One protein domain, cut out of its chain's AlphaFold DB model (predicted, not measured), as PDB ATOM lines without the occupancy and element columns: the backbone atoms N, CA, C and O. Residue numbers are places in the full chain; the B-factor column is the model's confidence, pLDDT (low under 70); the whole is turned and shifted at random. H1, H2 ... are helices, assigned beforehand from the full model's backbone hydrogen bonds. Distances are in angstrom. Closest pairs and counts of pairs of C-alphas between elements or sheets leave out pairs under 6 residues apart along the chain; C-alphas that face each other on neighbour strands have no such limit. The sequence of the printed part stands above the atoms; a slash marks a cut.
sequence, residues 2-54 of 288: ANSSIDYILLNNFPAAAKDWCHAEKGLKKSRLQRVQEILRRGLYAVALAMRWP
ATOM      1  N   ALA A   2     -35.127  10.788 -11.048       39.31
ATOM      2  CA  ALA A   2     -34.385  11.717 -10.172       39.31
ATOM      3  C   ALA A   2     -33.325  12.598 -10.877       39.31
ATOM      4  O   ALA A   2     -32.655  13.377 -10.211       39.31
ATOM      5  N   ASN A   3     -33.172  12.516 -12.204       50.94
ATOM      6  CA  ASN A   3     -32.098  13.225 -12.926       50.94
ATOM      7  C   ASN A   3     -32.550  14.532 -13.609       50.94
ATOM      8  O   ASN A   3     -31.735  15.238 -14.189       50.94
ATOM      9  N   SER A   4     -33.836  14.885 -13.514       62.62
ATOM     10  CA  SER A   4     -34.421  15.985 -14.292       62.62
ATOM     11  C   SER A   4     -33.860  17.369 -13.953       62.62
ATOM     12  O   SER A   4     -33.847  18.230 -14.825       62.62
ATOM     13  N   SER A   5     -33.437  17.623 -12.711       66.94
ATOM     14  CA  SER A   5     -33.009  18.963 -12.281       66.94
ATOM     15  C   SER A   5     -31.561  19.279 -12.659       66.94
ATOM     16  O   SER A   5     -31.266  20.392 -13.088       66.94
ATOM     17  N   ILE A   6     -30.662  18.299 -12.546       66.94
ATOM     18  CA  ILE A   6     -29.237  18.458 -12.875       66.94
ATOM     19  C   ILE A   6     -29.053  18.608 -14.386       66.94
ATOM     20  O   ILE A   6     -28.310  19.485 -14.826       66.94
ATOM     21  N   ASP A   7     -29.789  17.817 -15.171       63.25
ATOM     22  CA  ASP A   7     -29.776  17.931 -16.629       63.25
ATOM     23  C   ASP A   7     -30.284  19.314 -17.063       63.25
ATOM     24  O   ASP A   7     -29.672  19.950 -17.918       63.25
ATOM     25  N   TYR A   8     -31.329  19.839 -16.409       66.62
ATOM     26  CA  TYR A   8     -31.866  21.169 -16.709       66.62
ATOM     27  C   TYR A   8     -30.859  22.291 -16.417       66.62
ATOM     28  O   TYR A   8     -30.690  23.193 -17.232       66.62
ATOM     29  N   ILE A   9     -30.140  22.226 -15.291       71.75
ATOM     30  CA  ILE A   9     -29.132  23.233 -14.917       71.75
ATOM     31  C   ILE A   9     -27.927  23.196 -15.869       71.75
ATOM     32  O   ILE A   9     -27.426  24.253 -16.264       71.75
ATOM     33  N   LEU A  10     -27.469  22.004 -16.260       61.94
ATOM     34  CA  LEU A  10     -26.351  21.842 -17.194       61.94
ATOM     35  C   LEU A  10     -26.716  22.297 -18.611       61.94
ATOM     36  O   LEU A  10     -25.919  22.983 -19.253       61.94
ATOM     37  N   LEU A  11     -27.928  21.976 -19.075       65.31
ATOM     38  CA  LEU A  11     -28.432  22.396 -20.384       65.31
ATOM     39  C   LEU A  11     -28.604  23.918 -20.480       65.31
ATOM     40  O   LEU A  11     -28.310  24.485 -21.531       65.31
ATOM     41  N   ASN A  12     -29.022  24.581 -19.396       68.62
ATOM     42  CA  ASN A  12     -29.246  26.030 -19.411       68.62
ATOM     43  C   ASN A  12     -27.948  26.849 -19.343       68.62
ATOM     44  O   ASN A  12     -27.878  27.928 -19.923       68.62
ATOM     45  N   ASN A  13     -26.922  26.357 -18.641       76.00
ATOM     46  CA  ASN A  13     -25.675  27.109 -18.451       76.00
ATOM     47  C   ASN A  13     -24.596  26.778 -19.495       76.00
ATOM     48  O   ASN A  13     -23.768  27.635 -19.797       76.00
ATOM     49  N   PHE A  14     -24.598  25.567 -20.069       74.31
ATOM     50  CA  PHE A  14     -23.546  25.113 -20.990       74.31
ATOM     51  C   PHE A  14     -24.108  24.323 -22.183       74.31
ATOM     52  O   PHE A  14     -23.803  23.140 -22.342       74.31
ATOM     53  N   PRO A  15     -24.891  24.954 -23.073       66.56
ATOM     54  CA  PRO A  15     -25.626  24.252 -24.128       66.56
ATOM     55  C   PRO A  15     -24.717  23.511 -25.122       66.56
ATOM     56  O   PRO A  15     -25.069  22.428 -25.587       66.56
ATOM     57  N   ALA A  16     -23.528  24.049 -25.419       70.94
ATOM     58  CA  ALA A  16     -22.579  23.421 -26.341       70.94
ATOM     59  C   ALA A  16     -21.949  22.146 -25.750       70.94
ATOM     60  O   ALA A  16     -21.957  21.103 -26.395       70.94
ATOM     61  N   ALA A  17     -21.475  22.201 -24.502       63.09
ATOM     62  CA  ALA A  17     -20.877  21.044 -23.832       63.09
ATOM     63  C   ALA A  17     -21.933  20.006 -23.410       63.09
ATOM     64  O   ALA A  17     -21.685  18.803 -23.458       63.09
ATOM     65  N   ALA A  18     -23.135  20.455 -23.035       62.31
ATOM     66  CA  ALA A  18     -24.227  19.576 -22.632       62.31
ATOM     67  C   ALA A  18     -24.754  18.727 -23.796       62.31
ATOM     68  O   ALA A  18     -25.151  17.582 -23.574       62.31
ATOM     69  N   LYS A  19     -24.721  19.239 -25.035       69.00
ATOM     70  CA  LYS A  19     -25.194  18.514 -26.223       69.00
ATOM     71  C   LYS A  19     -24.405  17.224 -26.468       69.00
ATOM     72  O   LYS A  19     -25.015  16.181 -26.695       69.00
ATOM     73  N   ASP A  20     -23.085  17.273 -26.310       68.75
ATOM     74  CA  ASP A  20     -22.196  16.118 -26.507       68.75
ATOM     75  C   ASP A  20     -22.262  15.100 -25.355       68.75
ATOM     76  O   ASP A  20     -21.884  13.936 -25.505       68.75
ATOM     77  N   TRP A  21     -22.741  15.524 -24.184       63.03
ATOM     78  CA  TRP A  21     -22.806  14.687 -22.983       63.03
ATOM     79  C   TRP A  21     -24.190  14.074 -22.746       63.03
ATOM     80  O   TRP A  21     -24.288  12.948 -22.241       63.03
ATOM     81  N   CYS A  22     -25.252  14.796 -23.114       63.19
ATOM     82  CA  CYS A  22     -26.638  14.399 -22.873       63.19
ATOM     83  C   CYS A  22     -27.243  13.597 -24.027       63.19
ATOM     84  O   CYS A  22     -28.069  12.717 -23.772       63.19
ATOM     85  N   HIS A  23     -26.848  13.838 -25.282       65.19
ATOM     86  CA  HIS A  23     -27.365  13.047 -26.393       65.19
ATOM     87  C   HIS A  23     -26.617  11.724 -26.532       65.19
ATOM     88  O   HIS A  23     -25.405  11.667 -26.713       65.19
ATOM     89  N   ALA A  24     -27.373  10.632 -26.435       62.50
ATOM     90  CA  ALA A  24     -26.876   9.324 -26.808       62.50
ATOM     91  C   ALA A  24     -26.717   9.282 -28.333       62.50
ATOM     92  O   ALA A  24     -27.658   9.576 -29.075       62.50
ATOM     93  N   GLU A  25     -25.522   8.926 -28.791       70.38
ATOM     94  CA  GLU A  25     -25.246   8.659 -30.200       70.38
ATOM     95  C   GLU A  25     -26.254   7.629 -30.736       70.38
ATOM     96  O   GLU A  25     -26.585   6.656 -30.047       70.38
ATOM     97  N   LYS A  26     -26.782   7.851 -31.948       68.12
ATOM     98  CA  LYS A  26     -27.802   6.977 -32.548       68.12
ATOM     99  C   LYS A  26     -27.277   5.536 -32.593       68.12
ATOM    100  O   LYS A  26     -26.364   5.235 -33.350       68.12
ATOM    101  N   GLY A  27     -27.857   4.659 -31.769       75.31
ATOM    102  CA  GLY A  27     -27.461   3.250 -31.633       75.31
ATOM    103  C   GLY A  27     -27.003   2.840 -30.227       75.31
ATOM    104  O   GLY A  27     -26.989   1.651 -29.911       75.31
ATOM    105  N   LEU A  28     -26.701   3.793 -29.338       62.75
ATOM    106  CA  LEU A  28     -26.316   3.515 -27.953       62.75
ATOM    107  C   LEU A  28     -27.507   3.682 -26.998       62.75
ATOM    108  O   LEU A  28     -28.061   4.763 -26.846       62.75
ATOM    109  N   LYS A  29     -27.873   2.605 -26.285       76.19
ATOM    110  CA  LYS A  29     -28.998   2.582 -25.323       76.19
ATOM    111  C   LYS A  29     -28.809   3.471 -24.078       76.19
ATOM    112  O   LYS A  29     -29.741   3.594 -23.290       76.19
ATOM    113  N   LYS A  30     -27.617   4.036 -23.846       73.38
ATOM    114  CA  LYS A  30     -27.278   4.828 -22.648       73.38
ATOM    115  C   LYS A  30     -26.436   6.045 -23.025       73.38
ATOM    116  O   LYS A  30     -25.497   5.905 -23.812       73.38
ATOM    117  N   SER A  31     -26.732   7.203 -22.429       75.88
ATOM    118  CA  SER A  31     -25.935   8.424 -22.617       75.88
ATOM    119  C   SER A  31     -24.561   8.309 -21.945       75.88
ATOM    120  O   SER A  31     -24.354   7.517 -21.016       75.88
ATOM    121  N   ARG A  32     -23.592   9.102 -22.419       74.81
ATOM    122  CA  ARG A  32     -22.216   9.102 -21.893       74.81
ATOM    123  C   ARG A  32     -22.192   9.499 -20.411       74.81
ATOM    124  O   ARG A  32     -21.498   8.857 -19.624       74.81
ATOM    125  N   LEU A  33     -23.041  10.456 -20.024       73.44
ATOM    126  CA  LEU A  33     -23.244  10.877 -18.635       73.44
ATOM    127  C   LEU A  33     -23.732   9.726 -17.741       73.44
ATOM    128  O   LEU A  33     -23.168   9.492 -16.674       73.44
ATOM    129  N   GLN A  34     -24.728   8.954 -18.190       76.88
ATOM    130  CA  GLN A  34     -25.237   7.809 -17.428       76.88
ATOM    131  C   GLN A  34     -24.168   6.733 -17.224       76.88
ATOM    132  O   GLN A  34     -24.101   6.129 -16.157       76.88
ATOM    133  N   ARG A  35     -23.303   6.509 -18.221       79.44
ATOM    134  CA  ARG A  35     -22.200   5.547 -18.104       79.44
ATOM    135  C   ARG A  35     -21.192   5.981 -17.036       79.44
ATOM    136  O   ARG A  35     -20.772   5.155 -16.231       79.44
ATOM    137  N   VAL A  36     -20.849   7.268 -16.995       78.75
ATOM    138  CA  VAL A  36     -19.939   7.830 -15.984       78.75
ATOM    139  C   VAL A  36     -20.571   7.795 -14.592       78.75
ATOM    140  O   VAL A  36     -19.927   7.348 -13.645       78.75
ATOM    141  N   GLN A  37     -21.847   8.173 -14.467       82.81
ATOM    142  CA  GLN A  37     -22.587   8.081 -13.204       82.81
ATOM    143  C   GLN A  37     -22.665   6.640 -12.688       82.81
ATOM    144  O   GLN A  37     -22.511   6.405 -11.492       82.81
ATOM    145  N   GLU A  38     -22.869   5.660 -13.571       83.81
ATOM    146  CA  GLU A  38     -22.932   4.251 -13.181       83.81
ATOM    147  C   GLU A  38     -21.567   3.723 -12.708       83.81
ATOM    148  O   GLU A  38     -21.509   2.996 -11.717       83.81
ATOM    149  N   ILE A  39     -20.467   4.141 -13.345       85.62
ATOM    150  CA  ILE A  39     -19.100   3.807 -12.910       85.62
ATOM    151  C   ILE A  39     -18.794   4.440 -11.546       85.62
ATOM    152  O   ILE A  39     -18.355   3.736 -10.639       85.62
ATOM    153  N   LEU A  40     -19.084   5.733 -11.368       76.88
ATOM    154  CA  LEU A  40     -18.902   6.440 -10.093       76.88
ATOM    155  C   LEU A  40     -19.707   5.792  -8.967       76.88
ATOM    156  O   LEU A  40     -19.185   5.552  -7.881       76.88
ATOM    157  N   ARG A  41     -20.967   5.448  -9.240       83.06
ATOM    158  CA  ARG A  41     -21.845   4.804  -8.265       83.06
ATOM    159  C   ARG A  41     -21.333   3.420  -7.869       83.06
ATOM    160  O   ARG A  41     -21.344   3.088  -6.687       83.06
ATOM    161  N   ARG A  42     -20.849   2.622  -8.829       88.44
ATOM    162  CA  ARG A  42     -20.212   1.323  -8.544       88.44
ATOM    163  C   ARG A  42     -18.921   1.486  -7.744       88.44
ATOM    164  O   ARG A  42     -18.709   0.716  -6.816       88.44
ATOM    165  N   GLY A  43     -18.115   2.505  -8.049       83.81
ATOM    166  CA  GLY A  43     -16.926   2.858  -7.271       83.81
ATOM    167  C   GLY A  43     -17.266   3.191  -5.818       83.81
ATOM    168  O   GLY A  43     -16.695   2.604  -4.907       83.81
ATOM    169  N   LEU A  44     -18.270   4.042  -5.592       77.31
ATOM    170  CA  LEU A  44     -18.759   4.395  -4.254       77.31
ATOM    171  C   LEU A  44     -19.265   3.180  -3.469       77.31
ATOM    172  O   LEU A  44     -18.924   3.026  -2.298       77.31
ATOM    173  N   TYR A  45     -20.034   2.290  -4.103       82.12
ATOM    174  CA  TYR A  45     -20.481   1.061  -3.444       82.12
ATOM    175  C   TYR A  45     -19.325   0.105  -3.141       82.12
ATOM    176  O   TYR A  45     -19.318  -0.489  -2.066       82.12
ATOM    177  N   ALA A  46     -18.343  -0.025  -4.035       81.31
ATOM    178  CA  ALA A  46     -17.162  -0.854  -3.806       81.31
ATOM    179  C   ALA A  46     -16.312  -0.318  -2.646       81.31
ATOM    180  O   ALA A  46     -15.906  -1.092  -1.784       81.31
ATOM    181  N   VAL A  47     -16.115   1.002  -2.570       75.44
ATOM    182  CA  VAL A  47     -15.423   1.659  -1.451       75.44
ATOM    183  C   VAL A  47     -16.204   1.475  -0.152       75.44
ATOM    184  O   VAL A  47     -15.622   1.089   0.856       75.44
ATOM    185  N   ALA A  48     -17.526   1.660  -0.168       77.81
ATOM    186  CA  ALA A  48     -18.365   1.440   1.008       77.81
ATOM    187  C   ALA A  48     -18.339  -0.027   1.482       77.81
ATOM    188  O   ALA A  48     -18.302  -0.285   2.682       77.81
ATOM    189  N   LEU A  49     -18.312  -0.997   0.561       77.81
ATOM    190  CA  LEU A  49     -18.171  -2.425   0.874       77.81
ATOM    191  C   LEU A  49     -16.781  -2.764   1.418       77.81
ATOM    192  O   LEU A  49     -16.686  -3.496   2.403       77.81
ATOM    193  N   ALA A  50     -15.726  -2.193   0.834       73.69
ATOM    194  CA  ALA A  50     -14.354  -2.337   1.313       73.69
ATOM    195  C   ALA A  50     -14.176  -1.728   2.712       73.69
ATOM    196  O   ALA A  50     -13.498  -2.313   3.549       73.69
ATOM    197  N   MET A  51     -14.848  -0.610   2.995       65.75
ATOM    198  CA  MET A  51     -14.881   0.037   4.313       65.75
ATOM    199  C   MET A  51     -15.736  -0.733   5.331       65.75
ATOM    200  O   MET A  51     -15.492  -0.656   6.533       65.75
ATOM    201  N   ARG A  52     -16.738  -1.498   4.879       68.25
ATOM    202  CA  ARG A  52     -17.647  -2.259   5.755       68.25
ATOM    203  C   ARG A  52     -17.054  -3.589   6.236       68.25
ATOM    204  O   ARG A  52     -17.532  -4.138   7.225       68.25
ATOM    205  N   TRP A  53     -16.023  -4.105   5.568       58.56
ATOM    206  CA  TRP A  53     -15.427  -5.418   5.849       58.56
ATOM    207  C   TRP A  53     -14.401  -5.508   7.004       58.56
ATOM    208  O   TRP A  53     -14.363  -6.559   7.643       58.56
ATOM    209  N   PRO A  54     -13.613  -4.478   7.382       56.47
ATOM    210  CA  PRO A  54     -12.668  -4.599   8.500       56.47
ATOM    211  C   PRO A  54     -13.355  -4.449   9.869       56.47
ATOM    212  O   PRO A  54     -12.838  -4.894  10.895       56.47
TER     213      PRO A  54
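AT A GLANCE: This is residues 2 to 54 of the 288 residues of an uncharacterized protein of Pseudocercospora fijiensis (strain CIRAD86) (UniProt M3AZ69). A small head of two short helices, H1 and H2, folded as a hairpin, sits at one end of a single long helix, H3, which sticks out from it as an arm along residues 35 to 54. A looping link, residues 23 to 31, turns back near Gly 27 between the head and the arm. The printed part has 53 residues with three named helices, in the order H1, H2, H3 along the chain, and no named strand; the class is all helix. It is only just loose, close to extended, with a radius of gyration of the C-alphas of 14.7 A. The arm makes most of the length in an elongated outline of 46 by 26 by 18 A.

HOW THE PARTS SIT: H1, residues 4 to 13, comes first and touches H2, residues 15 to 22. Their closest C-alphas are those of Leu 11 and Ala 18, 5.5 A apart. The two helices run opposite ways at a shallow tilt of 34 degrees, only just short of steep, and form a helical hairpin. H2 in turn touches H3, residues 32 to 52, and H3 touches H2 with residues 32 to 33 alone. The closest C-alphas of H2 and H3 are those of Trp 21 and Arg 32, 5.7 A apart. H2 and H3 run the same way at a steep tilt of 61 degrees, with their centres 23.1 A apart. H1 and H3 are apart. In H1 and H3 every backbone O i to N i+4 pair is within hydrogen-bond range; in H2 it is 2 of 4.

IN THESE COORDINATES: H1 begins at Ser 4, with its C-alpha at (-34.421, 15.985, -14.292), and ends at Asn 13, 14.7 A from first to last C-alpha. H2 runs from Pro 15 to Cys 22 and spans 10.0 A. H3 begins with C-alpha 32 at (-22.216, 9.102, -21.893) and ends with C-alpha 52 at (-17.647, -2.259, 5.755), 30.2 A away.

THE WHOLE: The C-alphas of Ala 16 and Pro 54 are the two farthest apart, at 45.8 A. The printed part has no cut. The link from H1 to H2 is tight, with 1 residue between them, and the link from H2 to H3 is short, with 9 residues. Residues 12 to 17, of which 15 to 17 belong to H2, stand free, as do residues 35 to 54, of which 35 to 52 belong to H3. The mean pLDDT of the printed part is 70.8, and 25 residues are under 70, among them residues 2 to 8, 17 to 24 and 51 to 54.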